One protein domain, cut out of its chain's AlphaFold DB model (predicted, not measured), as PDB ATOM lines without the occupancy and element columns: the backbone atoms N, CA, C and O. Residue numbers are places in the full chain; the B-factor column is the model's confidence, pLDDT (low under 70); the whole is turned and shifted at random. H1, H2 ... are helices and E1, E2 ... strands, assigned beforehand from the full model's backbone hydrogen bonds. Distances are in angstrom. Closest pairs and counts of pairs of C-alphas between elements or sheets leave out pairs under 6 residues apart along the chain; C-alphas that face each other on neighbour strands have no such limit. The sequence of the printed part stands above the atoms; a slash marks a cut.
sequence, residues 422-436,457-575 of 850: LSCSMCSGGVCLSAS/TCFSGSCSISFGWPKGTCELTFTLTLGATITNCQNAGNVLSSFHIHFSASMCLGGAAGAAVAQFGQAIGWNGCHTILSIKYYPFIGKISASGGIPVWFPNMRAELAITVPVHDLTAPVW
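What this domain is: This is residues 422 to 436 and 457 to 575 of the 850 residues of the protein "Hypothetical protein" of Symbiodinium sp. CCMP2592 (UniProt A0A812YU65). One twisted sheet of eight antiparallel strands makes a broad wall, with helices at the ends of its strands: H2 at one end, H1 and, farther out, H3 at the other. The strands run roughly along the longest axis. The printed part has 134 residues, with three named helices and eight named strands, along the chain E1, E2, E3, E4, H1, E5, H2, E6, E7, E8, H3; the sheet's order is E2, E1, E3, E4, E5, E6, E7, E8. The class is mixed, helices and strands; the whole is only just loose, close to compact, with a radius of gyration of the C-alphas of 17.3 A and spans of 52 by 35 by 24 A.

How they stand to each other: E1, residues 422 to 428, and edge strand E2, residues 431 to 435, form a hairpin, with N 433 and O 426 within hydrogen-bond range at 2.8 A. E3, residues 459 to 469, is antiparallel to E1 at 162 degrees, with N 425 and O 462 at 2.8 A. E3 and E4, residues 476 to 486, form a hairpin, with N 465 and O 480 at 2.8 A; E4 bends by 52 degrees at residue 483. H1, residues 492 to 498, stands at the sheet's level, at a height of 1.4 A over a local plane of just 6 C-alphas; its closest C-alpha pair with E4 is Ile 486 and Ser 498, 5.2 A. E5, residues 499 to 509, is antiparallel to E4, with N 481 and O 504 at 2.7 A. H2, residues 511 to 523, only grazes the sheet, with its residues 511 to 521; its closest C-alpha pair with E5 is Leu 509 and Val 517, 7.3 A. E6, residues 529 to 538, is antiparallel to E5, with N 503 and O 535 at 2.8 A, and bends by 64 degrees at residue 532. E6, E7, residues 543 to 550, and edge strand E8, residues 559 to 566, are a meander of two hairpins, each strand the antiparallel neighbour of the one before, with N 536 and O 545 at 2.7 A and N 546 and O 563 at 2.8 A. H3, residues 572 to 575, is not on the sheet; it is close to H1 but not clearly touching, with C-alphas 496 and 574 closest at 6.9 A. Every O i to N i+4 pair is within hydrogen-bond range in H1 and H2; H3 is too short for one.

Where its parts are: E1 begins with C-alpha 422 at (141.069, 108.822, 131.717). E3 is 33.0 A long, E4 and E5 30.5 A each, and H2 18.3 A. H3 ends with C-alpha 575 at (109.551, 117.685, 151.003).

The domain as a whole: The C-alphas farthest apart, Ala 512 and Trp 575, are 52.7 A apart. Residues 437 to 456 are not printed; C-alphas 436 and 457 are 23.8 A apart across the cut. Of the links printed whole, none is long. Mean pLDDT of the printed part is 82.9; residues 436, 512 to 527 and 550 to 559 are under 70.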
ATOM      1  N   LEU A 422     142.048 108.092 130.928       88.75
ATOM      2  CA  LEU A 422     141.069 108.822 131.717       88.75
ATOM      3  C   LEU A 422     140.699 110.094 130.955       88.75
ATOM      4  O   LEU A 422     141.573 110.879 130.585       88.75
ATOM      5  N   SER A 423     139.406 110.303 130.746       90.06
ATOM      6  CA  SER A 423     138.849 111.517 130.156       90.06
ATOM      7  C   SER A 423     137.779 112.061 131.088       90.06
ATOM      8  O   SER A 423     136.754 111.420 131.291       90.06
ATOM      9  N   CYS A 424     138.011 113.235 131.673       90.62
ATOM     10  CA  CYS A 424     137.015 113.917 132.494       90.62
ATOM     11  C   CYS A 424     136.521 115.172 131.783       90.62
ATOM     12  O   CYS A 424     137.322 115.968 131.287       90.62
ATOM     13  N   SER A 425     135.210 115.379 131.776       91.12
ATOM     14  CA  SER A 425     134.562 116.577 131.257       91.12
ATOM     15  C   SER A 425     133.596 117.158 132.284       91.12
ATOM     16  O   SER A 425     132.968 116.442 133.062       91.12
ATOM     17  N   MET A 426     133.490 118.484 132.307       87.44
ATOM     18  CA  MET A 426     132.547 119.216 133.139       87.44
ATOM     19  C   MET A 426     131.941 120.358 132.335       87.44
ATOM     20  O   MET A 426     132.657 121.241 131.866       87.44
ATOM     21  N   CYS A 427     130.628 120.346 132.178       87.88
ATOM     22  CA  CYS A 427     129.863 121.312 131.420       87.88
ATOM     23  C   CYS A 427     128.898 122.082 132.319       87.88
ATOM     24  O   CYS A 427     128.254 121.514 133.202       87.88
ATOM     25  N   SER A 428     128.730 123.376 132.059       87.12
ATOM     26  CA  SER A 428     127.531 124.093 132.486       87.12
ATOM     27  C   SER A 428     127.135 125.166 131.482       87.12
ATOM     28  O   SER A 428     127.981 125.839 130.889       87.12
ATOM     29  N   GLY A 429     125.828 125.261 131.223       79.62
ATOM     30  CA  GLY A 429     125.269 126.223 130.268       79.62
ATOM     31  C   GLY A 429     125.821 126.082 128.845       79.62
ATOM     32  O   GLY A 429     126.006 127.085 128.166       79.62
ATOM     33  N   GLY A 430     126.148 124.858 128.416       79.88
ATOM     34  CA  GLY A 430     126.738 124.574 127.101       79.88
ATOM     35  C   GLY A 430     128.254 124.797 127.003       79.88
ATOM     36  O   GLY A 430     128.852 124.428 125.996       79.88
ATOM     37  N   VAL A 431     128.903 125.341 128.039       80.75
ATOM     38  CA  VAL A 431     130.366 125.476 128.094       80.75
ATOM     39  C   VAL A 431     130.955 124.263 128.800       80.75
ATOM     40  O   VAL A 431     130.706 124.069 129.987       80.75
ATOM     41  N   CYS A 432     131.755 123.472 128.084       83.38
ATOM     42  CA  CYS A 432     132.426 122.282 128.602       83.38
ATOM     43  C   CYS A 432     133.929 122.508 128.797       83.38
ATOM     44  O   CYS A 432     134.600 123.109 127.957       83.38
ATOM     45  N   LEU A 433     134.463 121.985 129.894       85.38
ATOM     46  CA  LEU A 433     135.888 121.869 130.164       85.38
ATOM     47  C   LEU A 433     136.254 120.392 130.200       85.38
ATOM     48  O   LEU A 433     135.720 119.650 131.018       85.38
ATOM     49  N   SER A 434     137.161 119.972 129.328       83.44
ATOM     50  CA  SER A 434     137.778 118.649 129.369       83.44
ATOM     51  C   SER A 434     139.139 118.757 130.050       83.44
ATOM     52  O   SER A 434     139.985 119.538 129.612       83.44
ATOM     53  N   ALA A 435     139.357 117.990 131.114       72.38
ATOM     54  CA  ALA A 435     140.655 117.918 131.770       72.38
ATOM     55  C   ALA A 435     141.570 116.989 130.960       72.38
ATOM     56  O   ALA A 435     141.500 115.768 131.085       72.38
ATOM     57  N   SER A 436     142.423 117.562 130.110       60.03
ATOM     58  CA  SER A 436     143.532 116.836 129.485       60.03
ATOM     59  C   SER A 436     144.795 117.039 130.323       60.03
ATOM     60  O   SER A 436     145.370 118.117 130.254       60.03
ATOM     61  N   THR A 457     121.743 127.817 134.717       74.50
ATOM     62  CA  THR A 457     122.410 126.892 133.788       74.50
ATOM     63  C   THR A 457     122.526 125.477 134.349       74.50
ATOM     64  O   THR A 457     123.039 125.284 135.453       74.50
ATOM     65  N   CYS A 458     122.121 124.478 133.560       87.19
ATOM     66  CA  CYS A 458     122.341 123.074 133.895       87.19
ATOM     67  C   CYS A 458     123.804 122.681 133.920       87.19
ATOM     68  O   CYS A 458     124.617 123.269 133.209       87.19
ATOM     69  N   PHE A 459     124.101 121.689 134.757       89.00
ATOM     70  CA  PHE A 459     125.435 121.177 135.018       89.00
ATOM     71  C   PHE A 459     125.503 119.686 134.695       89.00
ATOM     72  O   PHE A 459     124.621 118.923 135.094       89.00
ATOM     73  N   SER A 460     126.571 119.273 134.027       93.44
ATOM     74  CA  SER A 460     126.939 117.871 133.863       93.44
ATOM     75  C   SER A 460     128.438 117.712 134.071       93.44
ATOM     76  O   SER A 460     129.226 118.540 133.633       93.44
ATOM     77  N   GLY A 461     128.853 116.662 134.761       93.81
ATOM     78  CA  GLY A 461     130.257 116.304 134.898       93.81
ATOM     79  C   GLY A 461     130.406 114.798 134.848       93.81
ATOM     80  O   GLY A 461     129.633 114.095 135.487       93.81
ATOM     81  N   SER A 462     131.373 114.298 134.091       95.06
ATOM     82  CA  SER A 462     131.612 112.866 133.934       95.06
ATOM     83  C   SER A 462     133.093 112.581 133.747       95.06
ATOM     84  O   SER A 462     133.780 113.309 133.036       95.06
ATOM     85  N   CYS A 463     133.570 111.506 134.357       94.62
ATOM     86  CA  CYS A 463     134.889 110.937 134.154       94.62
ATOM     87  C   CYS A 463     134.745 109.537 133.573       94.62
ATOM     88  O   CYS A 463     134.020 108.706 134.115       94.62
ATOM     89  N   SER A 464     135.458 109.286 132.485       94.38
ATOM     90  CA  SER A 464     135.452 108.033 131.753       94.38
ATOM     91  C   SER A 464     136.833 107.393 131.815       94.38
ATOM     92  O   SER A 464     137.821 108.048 131.482       94.38
ATOM     93  N   ILE A 465     136.903 106.131 132.232       92.44
ATOM     94  CA  ILE A 465     138.105 105.295 132.179       92.44
ATOM     95  C   ILE A 465     137.945 104.325 131.013       92.44
ATOM     96  O   ILE A 465     136.947 103.607 130.948       92.44
ATOM     97  N   SER A 466     138.925 104.295 130.112       92.44
ATOM     98  CA  SER A 466     138.890 103.458 128.910       92.44
ATOM     99  C   SER A 466     139.985 102.391 128.945       92.44
ATOM    100  O   SER A 466     141.177 102.700 129.028       92.44
ATOM    101  N   PHE A 467     139.581 101.124 128.847       92.69
ATOM    102  CA  PHE A 467     140.459  99.957 128.735       92.69
ATOM    103  C   PHE A 467     140.112  99.160 127.484       92.69
ATOM    104  O   PHE A 467     138.962  99.134 127.057       92.69
ATOM    105  N   GLY A 468     141.084  98.514 126.854       91.38
ATOM    106  CA  GLY A 468     140.813  97.875 125.581       91.38
ATOM    107  C   GLY A 468     141.964  97.090 124.984       91.38
ATOM    108  O   GLY A 468     143.034  96.936 125.578       91.38
ATOM    109  N   TRP A 469     141.708  96.583 123.781       88.00
ATOM    110  CA  TRP A 469     142.624  95.743 123.017       88.00
ATOM    111  C   TRP A 469     142.811  96.274 121.591       88.00
ATOM    112  O   TRP A 469     141.820  96.628 120.951       88.00
ATOM    113  N   PRO A 470     144.044  96.285 121.054       84.56
ATOM    114  CA  PRO A 470     145.302  96.187 121.797       84.56
ATOM    115  C   PRO A 470     145.518  97.419 122.695       84.56
ATOM    116  O   PRO A 470     144.992  98.497 122.403       84.56
ATOM    117  N   LYS A 471     146.318  97.276 123.762       84.31
ATOM    118  CA  LYS A 471     146.727  98.394 124.634       84.31
ATOM    119  C   LYS A 471     147.187  99.608 123.810       84.31
ATOM    120  O   LYS A 471     147.970  99.471 122.871       84.31
ATOM    121  N   GLY A 472     146.737 100.802 124.193       83.75
ATOM    122  CA  GLY A 472     147.058 102.057 123.511       83.75
ATOM    123  C   GLY A 472     146.059 102.419 122.412       83.75
ATOM    124  O   GLY A 472     145.364 103.421 122.557       83.75
ATOM    125  N   THR A 473     145.964 101.623 121.338       81.75
ATOM    126  CA  THR A 473     145.083 101.938 120.191       81.75
ATOM    127  C   THR A 473     143.622 101.552 120.408       81.75
ATOM    128  O   THR A 473     142.760 102.149 119.774       81.75
ATOM    129  N   CYS A 474     143.357 100.562 121.266       87.44
ATOM    130  CA  CYS A 474     142.033 100.063 121.644       87.44
ATOM    131  C   CYS A 474     141.022  99.965 120.487       87.44
ATOM    132  O   CYS A 474     140.020 100.677 120.433       87.44
ATOM    133  N   GLU A 475     141.263  99.025 119.571       85.44
ATOM    134  CA  GLU A 475     140.283  98.660 118.539       85.44
ATOM    135  C   GLU A 475     138.990  98.086 119.143       85.44
ATOM    136  O   GLU A 475     137.920  98.235 118.570       85.44
ATOM    137  N   LEU A 476     139.062  97.487 120.329       86.62
ATOM    138  CA  LEU A 476     137.916  97.233 121.194       86.62
ATOM    139  C   LEU A 476     138.137  98.015 122.486       86.62
ATOM    140  O   LEU A 476     139.099  97.739 123.200       86.62
ATOM    141  N   THR A 477     137.280  98.990 122.769       91.00
ATOM    142  CA  THR A 477     137.357  99.855 123.949       91.00
ATOM    143  C   THR A 477     136.161  99.607 124.853       91.00
ATOM    144  O   THR A 477     135.021  99.782 124.445       91.00
ATOM    145  N   PHE A 478     136.410  99.288 126.109       92.81
ATOM    146  CA  PHE A 478     135.434  99.335 127.182       92.81
ATOM    147  C   PHE A 478     135.632 100.632 127.956       92.81
ATOM    148  O   PHE A 478     136.724 100.925 128.440       92.81
ATOM    149  N   THR A 479     134.578 101.431 128.044       94.50
ATOM    150  CA  THR A 479     134.591 102.724 128.722       94.50
ATOM    151  C   THR A 479     133.625 102.695 129.895       94.50
ATOM    152  O   THR A 479     132.416 102.545 129.705       94.50
ATOM    153  N   LEU A 480     134.168 102.869 131.098       95.38
ATOM    154  CA  LEU A 480     133.416 103.059 132.334       95.38
ATOM    155  C   LEU A 480     133.303 104.550 132.606       95.38
ATOM    156  O   LEU A 480     134.316 105.211 132.807       95.38
ATOM    157  N   THR A 481     132.092 105.083 132.612       96.25
ATOM    158  CA  THR A 481     131.813 106.498 132.847       96.25
ATOM    159  C   THR A 481     131.091 106.663 134.169       96.25
ATOM    160  O   THR A 481     130.032 106.086 134.374       96.25
ATOM    161  N   LEU A 482     131.646 107.480 135.056       96.62
ATOM    162  CA  LEU A 482     131.014 107.905 136.298       96.62
ATOM    163  C   LEU A 482     130.809 109.415 136.244       96.62
ATOM    164  O   LEU A 482     131.748 110.165 135.982       96.62
ATOM    165  N   GLY A 483     129.599 109.883 136.518       96.06
ATOM    166  CA  GLY A 483     129.299 111.303 136.464       96.06
ATOM    167  C   GLY A 483     128.089 111.718 137.280       96.06
ATOM    168  O   GLY A 483     127.393 110.904 137.875       96.06
ATOM    169  N   ALA A 484     127.838 113.020 137.302       95.25
ATOM    170  CA  ALA A 484     126.658 113.634 137.880       95.25
ATOM    171  C   ALA A 484     126.083 114.651 136.893       95.25
ATOM    172  O   ALA A 484     126.816 115.470 136.335       95.25
ATOM    173  N   THR A 485     124.770 114.614 136.693       95.44
ATOM    174  CA  THR A 485     124.079 115.448 135.704       95.44
ATOM    175  C   THR A 485     122.786 116.005 136.282       95.44
ATOM    176  O   THR A 485     122.065 115.311 136.995       95.44
ATOM    177  N   ILE A 486     122.478 117.255 135.939       93.88
ATOM    178  CA  ILE A 486     121.191 117.914 136.175       93.88
ATOM    179  C   ILE A 486     120.572 118.165 134.802       93.88
ATOM    180  O   ILE A 486     121.100 118.972 134.038       93.88
ATOM    181  N   THR A 487     119.494 117.459 134.457       91.44
ATOM    182  CA  THR A 487     118.896 117.572 133.111       91.44
ATOM    183  C   THR A 487     117.895 118.712 132.991       91.44
ATOM    184  O   THR A 487     117.677 119.200 131.885       91.44
ATOM    185  N   ASN A 488     117.304 119.173 134.097       91.06
ATOM    186  CA  ASN A 488     116.313 120.243 134.082       91.06
ATOM    187  C   ASN A 488     116.583 121.266 135.192       91.06
ATOM    188  O   ASN A 488     116.575 120.938 136.375       91.06
ATOM    189  N   CYS A 489     116.803 122.522 134.799       90.19
ATOM    190  CA  CYS A 489     117.254 123.588 135.702       90.19
ATOM    191  C   CYS A 489     116.325 124.798 135.737       90.19
ATOM    192  O   CYS A 489     116.716 125.864 136.205       90.19
ATOM    193  N   GLN A 490     115.094 124.637 135.245       87.25
ATOM    194  CA  GLN A 490     114.118 125.725 135.177       87.25
ATOM    195  C   GLN A 490     113.686 126.214 136.566       87.25
ATOM    196  O   GLN A 490     113.460 127.404 136.764       87.25
ATOM    197  N   ASN A 491     113.571 125.306 137.537       86.69
ATOM    198  CA  ASN A 491     113.194 125.625 138.910       86.69
ATOM    199  C   ASN A 491     113.857 124.649 139.900       86.69
ATOM    200  O   ASN A 491     114.422 123.632 139.505       86.69
ATOM    201  N   ALA A 492     113.792 124.957 141.199       82.81
ATOM    202  CA  ALA A 492     114.442 124.147 142.230       82.81
ATOM    203  C   ALA A 492     113.898 122.708 142.314       82.81
ATOM    204  O   ALA A 492     114.680 121.794 142.554       82.81
ATOM    205  N   GLY A 493     112.599 122.497 142.078       83.19
ATOM    206  CA  GLY A 493     111.998 121.161 142.041       83.19
ATOM    207  C   GLY A 493     112.577 120.318 140.910       83.19
ATOM    208  O   GLY A 493     113.049 119.213 141.153       83.19
ATOM    209  N   ASN A 494     112.659 120.891 139.707       87.56
ATOM    210  CA  ASN A 494     113.267 120.272 138.533       87.56
ATOM    211  C   ASN A 494     114.756 119.978 138.745       87.56
ATOM    212  O   ASN A 494     115.231 118.921 138.340       87.56
ATOM    213  N   VAL A 495     115.495 120.875 139.406       88.75
ATOM    214  CA  VAL A 495     116.910 120.638 139.736       88.75
ATOM    215  C   VAL A 495     117.049 119.436 140.665       88.75
ATOM    216  O   VAL A 495     117.884 118.570 140.420       88.75
ATOM    217  N   LEU A 496     116.232 119.366 141.719       89.38
ATOM    218  CA  LEU A 496     116.288 118.272 142.686       89.38
ATOM    219  C   LEU A 496     115.843 116.946 142.056       89.38
ATOM    220  O   LEU A 496     116.518 115.940 142.234       89.38
ATOM    221  N   SER A 497     114.759 116.934 141.280       90.88
ATOM    222  CA  SER A 497     114.247 115.707 140.656       90.88
ATOM    223  C   SER A 497     115.104 115.209 139.490       90.88
ATOM    224  O   SER A 497     115.128 114.010 139.226       90.88
ATOM    225  N   SER A 498     115.825 116.101 138.803       93.69
ATOM    226  CA  SER A 498     116.666 115.741 137.654       93.69
ATOM    227  C   SER A 498     118.136 115.504 137.985       93.69
ATOM    228  O   SER A 498     118.856 114.940 137.150       93.69
ATOM    229  N   PHE A 499     118.597 115.915 139.172       95.00
ATOM    230  CA  PHE A 499     119.945 115.611 139.633       95.00
ATOM    231  C   PHE A 499     120.087 114.102 139.818       95.00
ATOM    232  O   PHE A 499     119.387 113.490 140.629       95.00
ATOM    233  N   HIS A 500     121.030 113.514 139.094       96.44
ATOM    234  CA  HIS A 500     121.369 112.111 139.235       96.44
ATOM    235  C   HIS A 500     122.867 111.881 139.092       96.44
ATOM    236  O   HIS A 500     123.556 112.553 138.322       96.44
ATOM    237  N   ILE A 501     123.352 110.894 139.835       96.50
ATOM    238  CA  ILE A 501     124.675 110.304 139.675       96.50
ATOM    239  C   ILE A 501     124.501 109.137 138.710       96.50
ATOM    240  O   ILE A 501     123.620 108.305 138.915       96.50
ATOM    241  N   HIS A 502     125.286 109.089 137.641       96.38
ATOM    242  CA  HIS A 502     125.231 108.012 136.665       96.38
ATOM    243  C   HIS A 502     126.547 107.248 136.613       96.38
ATOM    244  O   HIS A 502     127.626 107.835 136.657       96.38
ATOM    245  N   PHE A 503     126.428 105.937 136.479       96.62
ATOM    246  CA  PHE A 503     127.493 105.015 136.139       96.62
ATOM    247  C   PHE A 503     127.093 104.318 134.843       96.62
ATOM    248  O   PHE A 503     126.010 103.744 134.774       96.62
ATOM    249  N   SER A 504     127.925 104.355 133.810       96.12
ATOM    250  CA  SER A 504     127.672 103.613 132.582       96.12
ATOM    251  C   SER A 504     128.899 102.849 132.114       96.12
ATOM    252  O   SER A 504     130.006 103.374 132.076       96.12
ATOM    253  N   ALA A 505     128.692 101.594 131.734       94.56
ATOM    254  CA  ALA A 505     129.661 100.787 131.020       94.56
ATOM    255  C   ALA A 505     129.258 100.760 129.549       94.56
ATOM    256  O   ALA A 505     128.122 100.432 129.206       94.56
ATOM    257  N   SER A 506     130.186 101.111 128.669       93.75
ATOM    258  CA  SER A 506     129.981 101.081 127.225       93.75
ATOM    259  C   SER A 506     131.107 100.323 126.547       93.75
ATOM    260  O   SER A 506     132.251 100.371 126.987       93.75
ATOM    261  N   MET A 507     130.772  99.614 125.479       90.62
ATOM    262  CA  MET A 507     131.723  98.939 124.612       90.62
ATOM    263  C   MET A 507     131.688  99.612 123.250       90.62
ATOM    264  O   MET A 507     130.642  99.712 122.615       90.62
ATOM    265  N   CYS A 508     132.844 100.078 122.814       89.19
ATOM    266  CA  CYS A 508     133.069 100.726 121.540       89.19
ATOM    267  C   CYS A 508     134.010  99.882 120.695       89.19
ATOM    268  O   CYS A 508     135.030  99.390 121.181       89.19
ATOM    269  N   LEU A 509     133.709  99.779 119.409       86.38
ATOM    270  CA  LEU A 509     134.655  99.277 118.424       86.38
ATOM    271  C   LEU A 509     135.369 100.488 117.814       86.38
ATOM    272  O   LEU A 509     134.747 101.351 117.200       86.38
ATOM    273  N   GLY A 510     136.676 100.576 118.042       80.25
ATOM    274  CA  GLY A 510     137.593 101.575 117.506       80.25
ATOM    275  C   GLY A 510     138.426 101.054 116.327       80.25
ATOM    276  O   GLY A 510     138.331  99.901 115.901       80.25
ATOM    277  N   GLY A 511     139.273 101.922 115.772       75.62
ATOM    278  CA  GLY A 511     140.132 101.587 114.630       75.62
ATOM    279  C   GLY A 511     139.356 101.350 113.327       75.62
ATOM    280  O   GLY A 511     138.232 101.817 113.153       75.62
ATOM    281  N   ALA A 512     139.956 100.626 112.376       66.25
ATOM    282  CA  ALA A 512     139.300 100.346 111.093       66.25
ATOM    283  C   ALA A 512     138.140  99.347 111.225       66.25
ATOM    284  O   ALA A 512     137.170  99.450 110.482       66.25
ATOM    285  N   ALA A 513     138.219  98.423 112.191       59.97
ATOM    286  CA  ALA A 513     137.111  97.538 112.536       59.97
ATOM    287  C   ALA A 513     135.930  98.346 113.087       59.97
ATOM    288  O   ALA A 513     134.808  98.179 112.627       59.97
ATOM    289  N   GLY A 514     136.205  99.305 113.974       65.62
ATOM    290  CA  GLY A 514     135.239 100.300 114.424       65.62
ATOM    291  C   GLY A 514     134.642 101.132 113.299       65.62
ATOM    292  O   GLY A 514     133.435 101.308 113.259       65.62
ATOM    293  N   ALA A 515     135.447 101.591 112.338       67.38
ATOM    294  CA  ALA A 515     134.943 102.332 111.180       67.38
ATOM    295  C   ALA A 515     134.045 101.467 110.273       67.38
ATOM    296  O   ALA A 515     133.001 101.930 109.820       67.38
ATOM    297  N   ALA A 516     134.414 100.204 110.044       64.62
ATOM    298  CA  ALA A 516     133.620  99.263 109.255       64.62
ATOM    299  C   ALA A 516     132.314  98.879 109.968       64.62
ATOM    300  O   ALA A 516     131.250  98.889 109.351       64.62
ATOM    301  N   VAL A 517     132.374  98.610 111.275       62.31
ATOM    302  CA  VAL A 517     131.199  98.306 112.102       62.31
ATOM    303  C   VAL A 517     130.364  99.551 112.370       62.31
ATOM    304  O   VAL A 517     129.163  99.424 112.502       62.31
ATOM    305  N   ALA A 518     130.923 100.757 112.373       62.66
ATOM    306  CA  ALA A 518     130.139 101.987 112.419       62.66
ATOM    307  C   ALA A 518     129.410 102.230 111.091       62.66
ATOM    308  O   ALA A 518     128.271 102.671 111.111       62.66
ATOM    309  N   GLN A 519     130.012 101.904 109.941       62.91
ATOM    310  CA  GLN A 519     129.322 101.978 108.647       62.91
ATOM    311  C   GLN A 519     128.245 100.898 108.489       62.91
ATOM    312  O   GLN A 519     127.166 101.178 107.971       62.91
ATOM    313  N   PHE A 520     128.526  99.663 108.914       57.53
ATOM    314  CA  PHE A 520     127.532  98.587 108.951       57.53
ATOM    315  C   PHE A 520     126.462  98.879 110.000       57.53
ATOM    316  O   PHE A 520     125.276  98.762 109.738       57.53
ATOM    317  N   GLY A 521     126.891  99.336 111.166       58.66
ATOM    318  CA  GLY A 521     126.066  99.712 112.290       58.66
ATOM    319  C   GLY A 521     125.105 100.819 111.919       58.66
ATOM    320  O   GLY A 521     123.913 100.624 112.058       58.66
ATOM    321  N   GLN A 522     125.562 101.911 111.306       58.97
ATOM    322  CA  GLN A 522     124.667 102.938 110.764       58.97
ATOM    323  C   GLN A 522     123.622 102.357 109.803       58.97
ATOM    324  O   GLN A 522     122.493 102.840 109.785       58.97
ATOM    325  N   ALA A 523     123.953 101.291 109.064       54.25
ATOM    326  CA  ALA A 523     122.991 100.604 108.209       54.25
ATOM    327  C   ALA A 523     121.922  99.797 108.943       54.25
ATOM    328  O   ALA A 523     120.850  99.588 108.383       54.25
ATOM    329  N   ILE A 524     122.200  99.382 110.176       51.72
ATOM    330  CA  ILE A 524     121.299  98.609 111.038       51.72
ATOM    331  C   ILE A 524     120.924  99.361 112.333       51.72
ATOM    332  O   ILE A 524     120.478  98.748 113.298       51.72
ATOM    333  N   GLY A 525     121.132 100.684 112.393       53.09
ATOM    334  CA  GLY A 525     120.842 101.525 113.566       53.09
ATOM    335  C   GLY A 525     121.827 101.422 114.748       53.09
ATOM    336  O   GLY A 525     121.527 101.892 115.844       53.09
ATOM    337  N   TRP A 526     122.999 100.816 114.560       64.06
ATOM    338  CA  TRP A 526     124.049 100.655 115.561       64.06
ATOM    339  C   TRP A 526     125.105 101.769 115.481       64.06
ATOM    340  O   TRP A 526     125.908 101.861 114.552       64.06
ATOM    341  N   ASN A 527     125.135 102.625 116.496       63.78
ATOM    342  CA  ASN A 527     126.203 103.603 116.678       63.78
ATOM    343  C   ASN A 527     127.391 102.830 117.268       63.78
ATOM    344  O   ASN A 527     127.187 102.134 118.252       63.78
ATOM    345  N   GLY A 528     128.604 102.902 116.702       73.44
ATOM    346  CA  GLY A 528     129.753 102.022 117.031       73.44
ATOM    347  C   GLY A 528     130.208 101.919 118.507       73.44
ATOM    348  O   GLY A 528     131.179 101.222 118.794       73.44
ATOM    349  N   CYS A 529     129.513 102.582 119.431       85.00
ATOM    350  CA  CYS A 529     129.553 102.383 120.873       85.00
ATOM    351  C   CYS A 529     128.177 101.942 121.392       85.00
ATOM    352  O   CYS A 529     127.199 102.679 121.254       85.00
ATOM    353  N   HIS A 530     128.113 100.796 122.069       85.88
ATOM    354  CA  HIS A 530     126.917 100.345 122.771       85.88
ATOM    355  C   HIS A 530     127.107 100.479 124.284       85.88
ATOM    356  O   HIS A 530     128.049  99.939 124.859       85.88
ATOM    357  N   THR A 531     126.184 101.168 124.952       90.50
ATOM    358  CA  THR A 531     126.074 101.131 126.416       90.50
ATOM    359  C   THR A 531     125.592  99.749 126.846       90.50
ATOM    360  O   THR A 531     124.463  99.385 126.525       90.50
ATOM    361  N   ILE A 532     126.449  98.991 127.526       90.38
ATOM    362  CA  ILE A 532     126.133  97.667 128.078       90.38
ATOM    363  C   ILE A 532     125.271  97.831 129.326       90.38
ATOM    364  O   ILE A 532     124.286  97.123 129.497       90.38
ATOM    365  N   LEU A 533     125.629  98.797 130.174       93.50
ATOM    366  CA  LEU A 533     124.985  99.059 131.454       93.50
ATOM    367  C   LEU A 533     124.971 100.565 131.718       93.50
ATOM    368  O   LEU A 533     125.950 101.256 131.456       93.50
ATOM    369  N   SER A 534     123.872 101.083 132.245       95.94
ATOM    370  CA  SER A 534     123.675 102.476 132.631       95.94
ATOM    371  C   SER A 534     122.826 102.517 133.892       95.94
ATOM    372  O   SER A 534     121.611 102.372 133.841       95.94
ATOM    373  N   ILE A 535     123.457 102.776 135.027       95.12
ATOM    374  CA  ILE A 535     122.808 102.964 136.319       95.12
ATOM    375  C   ILE A 535     122.735 104.460 136.602       95.12
ATOM    376  O   ILE A 535     123.738 105.165 136.540       95.12
ATOM    377  N   LYS A 536     121.548 104.959 136.933       97.50
ATOM    378  CA  LYS A 536     121.278 106.342 137.325       97.50
ATOM    379  C   LYS A 536     120.644 106.339 138.707       97.50
ATOM    380  O   LYS A 536     119.558 105.798 138.886       97.50
ATOM    381  N   TYR A 537     121.298 106.968 139.669       96.94
ATOM    382  CA  TYR A 537     120.776 107.170 141.013       96.94
ATOM    383  C   TYR A 537     120.367 108.630 141.203       96.94
ATOM    384  O   TYR A 537     121.181 109.538 141.040       96.94
ATOM    385  N   TYR A 538     119.106 108.847 141.557       96.62
ATOM    386  CA  TYR A 538     118.499 110.145 141.820       96.62
ATOM    387  C   TYR A 538     118.374 110.344 143.339       96.62
ATOM    388  O   TYR A 538     117.359 109.960 143.930       96.62
ATOM    389  N   PRO A 539     119.378 110.946 144.003       93.50
ATOM    390  CA  PRO A 539     119.462 110.968 145.461       93.50
ATOM    391  C   PRO A 539     118.390 111.813 146.143       93.50
ATOM    392  O   PRO A 539     118.165 111.653 147.331       93.50
ATOM    393  N   PHE A 540     117.729 112.739 145.445       92.31
ATOM    394  CA  PHE A 540     116.721 113.595 146.079       92.31
ATOM    395  C   PHE A 540     115.329 112.967 146.117       92.31
ATOM    396  O   PHE A 540     114.568 113.250 147.045       92.31
ATOM    397  N   ILE A 541     115.025 112.122 145.130       93.31
ATOM    398  CA  ILE A 541     113.747 111.408 144.993       93.31
ATOM    399  C   ILE A 541     113.866 109.915 145.323       93.31
ATOM    400  O   ILE A 541     112.891 109.193 145.183       93.31
ATOM    401  N   GLY A 542     115.064 109.453 145.694       90.62
ATOM    402  CA  GLY A 542     115.324 108.066 146.063       90.62
ATOM    403  C   GLY A 542     114.984 107.065 144.980       90.62
ATOM    404  O   GLY A 542     114.405 106.028 145.261       90.62
ATOM    405  N   LYS A 543     115.362 107.358 143.738       94.38
ATOM    406  CA  LYS A 543     115.104 106.492 142.584       94.38
ATOM    407  C   LYS A 543     116.417 105.947 142.039       94.38
ATOM    408  O   LYS A 543     117.327 106.727 141.765       94.38
ATOM    409  N   ILE A 544     116.513 104.640 141.825       93.00
ATOM    410  CA  ILE A 544     117.534 104.031 140.966       93.00
ATOM    411  C   ILE A 544     116.867 103.620 139.656       93.00
ATOM    412  O   ILE A 544     115.786 103.042 139.653       93.00
ATOM    413  N   SER A 545     117.505 103.940 138.538       94.12
ATOM    414  CA  SER A 545     117.124 103.491 137.204       94.12
ATOM    415  C   SER A 545     118.338 102.834 136.568       94.12
ATOM    416  O   SER A 545     119.332 103.503 136.296       94.12
ATOM    417  N   ALA A 546     118.282 101.523 136.386       91.19
ATOM    418  CA  ALA A 546     119.281 100.760 135.663       91.19
ATOM    419  C   ALA A 546     118.721 100.419 134.283       91.19
ATOM    420  O   ALA A 546     117.603  99.927 134.174       91.19
ATOM    421  N   SER A 547     119.484 100.673 133.231       91.44
ATOM    422  CA  SER A 547     119.211 100.127 131.911       91.44
ATOM    423  C   SER A 547     120.441  99.409 131.382       91.44
ATOM    424  O   SER A 547     121.565  99.861 131.580       91.44
ATOM    425  N   GLY A 548     120.246  98.269 130.739       86.31
ATOM    426  CA  GLY A 548     121.305  97.479 130.137       86.31
ATOM    427  C   GLY A 548     120.887  97.003 128.760       86.31
ATOM    428  O   GLY A 548     119.712  96.745 128.519       86.31
ATOM    429  N   GLY A 549     121.840  96.929 127.840       78.75
ATOM    430  CA  GLY A 549     121.601  96.401 126.506       78.75
ATOM    431  C   GLY A 549     122.694  95.425 126.126       78.75
ATOM    432  O   GLY A 549     123.852  95.827 126.006       78.75
ATOM    433  N   ILE A 550     122.332  94.158 125.925       69.00
ATOM    434  CA  ILE A 550     123.263  93.183 125.358       69.00
ATOM    435  C   ILE A 550     123.233  93.380 123.841       69.00
ATOM    436  O   ILE A 550     122.152  93.324 123.246       69.00
ATOM    437  N   PRO A 551     124.383  93.626 123.189       56.16
ATOM    438  CA  PRO A 551     124.428  93.691 121.740       56.16
ATOM    439  C   PRO A 551     124.081  92.314 121.171       56.16
ATOM    440  O   PRO A 551     124.881  91.379 121.232       56.16
ATOM    441  N   VAL A 552     122.876  92.185 120.625       57.59
ATOM    442  CA  VAL A 552     122.487  91.009 119.856       57.59
ATOM    443  C   VAL A 552     123.068  91.188 118.454       57.59
ATOM    444  O   VAL A 552     122.876  92.219 117.820       57.59
ATOM    445  N   TRP A 553     123.815  90.199 117.962       49.75
ATOM    446  CA  TRP A 553     124.536  90.280 116.681       49.75
ATOM    447  C   TRP A 553     123.621  90.173 115.449       49.75
ATOM    448  O   TRP A 553     124.105  90.159 114.317       49.75
ATOM    449  N   PHE A 554     122.306  90.085 115.654       49.38
ATOM    450  CA  PHE A 554     121.327  90.013 114.581       49.38
ATOM    451  C   PHE A 554     120.826  91.417 114.213       49.38
ATOM    452  O   PHE A 554     120.554  92.221 115.107       49.38
ATOM    453  N   PRO A 555     120.682  91.728 112.911       49.09
ATOM    454  CA  PRO A 555     120.143  93.011 112.478       49.09
ATOM    455  C   PRO A 555     118.746  93.237 113.075       49.09
ATOM    456  O   PRO A 555     117.923  92.325 113.091       49.09
ATOM    457  N   ASN A 556     118.499  94.459 113.554       47.91
ATOM    458  CA  ASN A 556     117.235  94.938 114.133       47.91
ATOM    459  C   ASN A 556     116.786  94.317 115.470       47.91
ATOM    460  O   ASN A 556     115.724  94.685 115.955       47.91
ATOM    461  N   MET A 557     117.579  93.455 116.115       47.47
ATOM    462  CA  MET A 557     117.267  92.964 117.464       47.47
ATOM    463  C   MET A 557     118.113  93.671 118.521       47.47
ATOM    464  O   MET A 557     119.341  93.710 118.439       47.47
ATOM    465  N   ARG A 558     117.460  94.194 119.562       59.19
ATOM    466  CA  ARG A 558     118.127  94.721 120.755       59.19
ATOM    467  C   ARG A 558     117.389  94.231 121.992       59.19
ATOM    468  O   ARG A 558     116.225  94.558 122.179       59.19
ATOM    469  N   ALA A 559     118.078  93.471 122.837       56.88
ATOM    470  CA  ALA A 559     117.593  93.185 124.178       56.88
ATOM    471  C   ALA A 559     117.920  94.398 125.053       56.88
ATOM    472  O   ALA A 559     119.096  94.695 125.268       56.88
ATOM    473  N   GLU A 560     116.900  95.124 125.505       74.25
ATOM    474  CA  GLU A 560     117.042  96.211 126.472       74.25
ATOM    475  C   GLU A 560     116.325  95.823 127.765       74.25
ATOM    476  O   GLU A 560     115.123  95.583 127.783       74.25
ATOM    477  N   LEU A 561     117.085  95.743 128.853       77.75
ATOM    478  CA  LEU A 561     116.568  95.566 130.200       77.75
ATOM    479  C   LEU A 561     116.517  96.945 130.852       77.75
ATOM    480  O   LEU A 561     117.553  97.594 130.964       77.75
ATOM    481  N   ALA A 562     115.347  97.389 131.302       85.69
ATOM    482  CA  ALA A 562     115.198  98.629 132.056       85.69
ATOM    483  C   ALA A 562     114.493  98.342 133.386       85.69
ATOM    484  O   ALA A 562     113.357  97.882 133.413       85.69
ATOM    485  N   ILE A 563     115.170  98.627 134.494       86.19
ATOM    486  CA  ILE A 563     114.674  98.426 135.854       86.19
ATOM    487  C   ILE A 563     114.680  99.775 136.565       86.19
ATOM    488  O   ILE A 563     115.667 100.511 136.543       86.19
ATOM    489  N   THR A 564     113.571 100.112 137.215       88.06
ATOM    490  CA  THR A 564     113.453 101.309 138.046       88.06
ATOM    491  C   THR A 564     112.963 100.905 139.428       88.06
ATOM    492  O   THR A 564     111.898 100.311 139.536       88.06
ATOM    493  N   VAL A 565     113.722 101.238 140.473       82.81
ATOM    494  CA  VAL A 565     113.405 100.858 141.857       82.81
ATOM    495  C   VAL A 565     113.489 102.084 142.770       82.81
ATOM    496  O   VAL A 565     114.481 102.825 142.700       82.81
ATOM    497  N   PRO A 566     112.479 102.334 143.623       87.19
ATOM    498  CA  PRO A 566     112.607 103.288 144.715       87.19
ATOM    499  C   PRO A 566     113.527 102.706 145.799       87.19
ATOM    500  O   PRO A 566     113.333 101.585 146.254       87.19
ATOM    501  N   VAL A 567     114.545 103.456 146.207       91.69
ATOM    502  CA  VAL A 567     115.523 103.041 147.226       91.69
ATOM    503  C   VAL A 567     115.372 103.770 148.554       91.69
ATOM    504  O   VAL A 567     115.871 103.285 149.564       91.69
ATOM    505  N   HIS A 568     114.716 104.931 148.564       91.62
ATOM    506  CA  HIS A 568     114.358 105.651 149.784       91.62
ATOM    507  C   HIS A 568     113.283 106.709 149.493       91.62
ATOM    508  O   HIS A 568     113.031 107.052 148.339       91.62
ATOM    509  N   ASP A 569     112.698 107.275 150.544       89.75
ATOM    510  CA  ASP A 569     111.701 108.339 150.426       89.75
ATOM    511  C   ASP A 569     112.285 109.663 149.919       89.75
ATOM    512  O   ASP A 569     113.502 109.890 149.900       89.75
ATOM    513  N   LEU A 570     111.397 110.591 149.549       86.75
ATOM    514  CA  LEU A 570     111.779 111.955 149.196       86.75
ATOM    515  C   LEU A 570     112.624 112.580 150.311       86.75
ATOM    516  O   LEU A 570     112.271 112.574 151.489       86.75
ATOM    517  N   THR A 571     113.750 113.172 149.929       90.06
ATOM    518  CA  THR A 571     114.627 113.840 150.895       90.06
ATOM    519  C   THR A 571     113.956 115.084 151.489       90.06
ATOM    520  O   THR A 571     113.138 115.745 150.843       90.06
ATOM    521  N   ALA A 572     114.345 115.475 152.708       87.44
ATOM    522  CA  ALA A 572     113.798 116.661 153.380       87.44
ATOM    523  C   ALA A 572     113.820 117.959 152.531       87.44
ATOM    524  O   ALA A 572     112.855 118.724 152.597       87.44
ATOM    525  N   PRO A 573     114.849 118.240 151.697       82.94
ATOM    526  CA  PRO A 573     114.823 119.379 150.777       82.94
ATOM    527  C   PRO A 573     113.694 119.318 149.743       82.94
ATOM    528  O   PRO A 573     113.115 120.360 149.434       82.94
ATOM    529  N   VAL A 574     113.367 118.125 149.238       85.50
ATOM    530  CA  VAL A 574     112.263 117.922 148.289       85.50
ATOM    531  C   VAL A 574     110.928 118.095 148.998       85.50
ATOM    532  O   VAL A 574     110.120 118.897 148.541       85.50
ATOM    533  N   TRP A 575     110.740 117.472 150.164       84.38
ATOM    534  CA  TRP A 575     109.551 117.685 151.003       84.38
ATOM    535  C   TRP A 575     109.322 119.161 151.332       84.38
ATOM    536  O   TRP A 575     108.222 119.688 151.186       84.38
TER     537      TRP A 575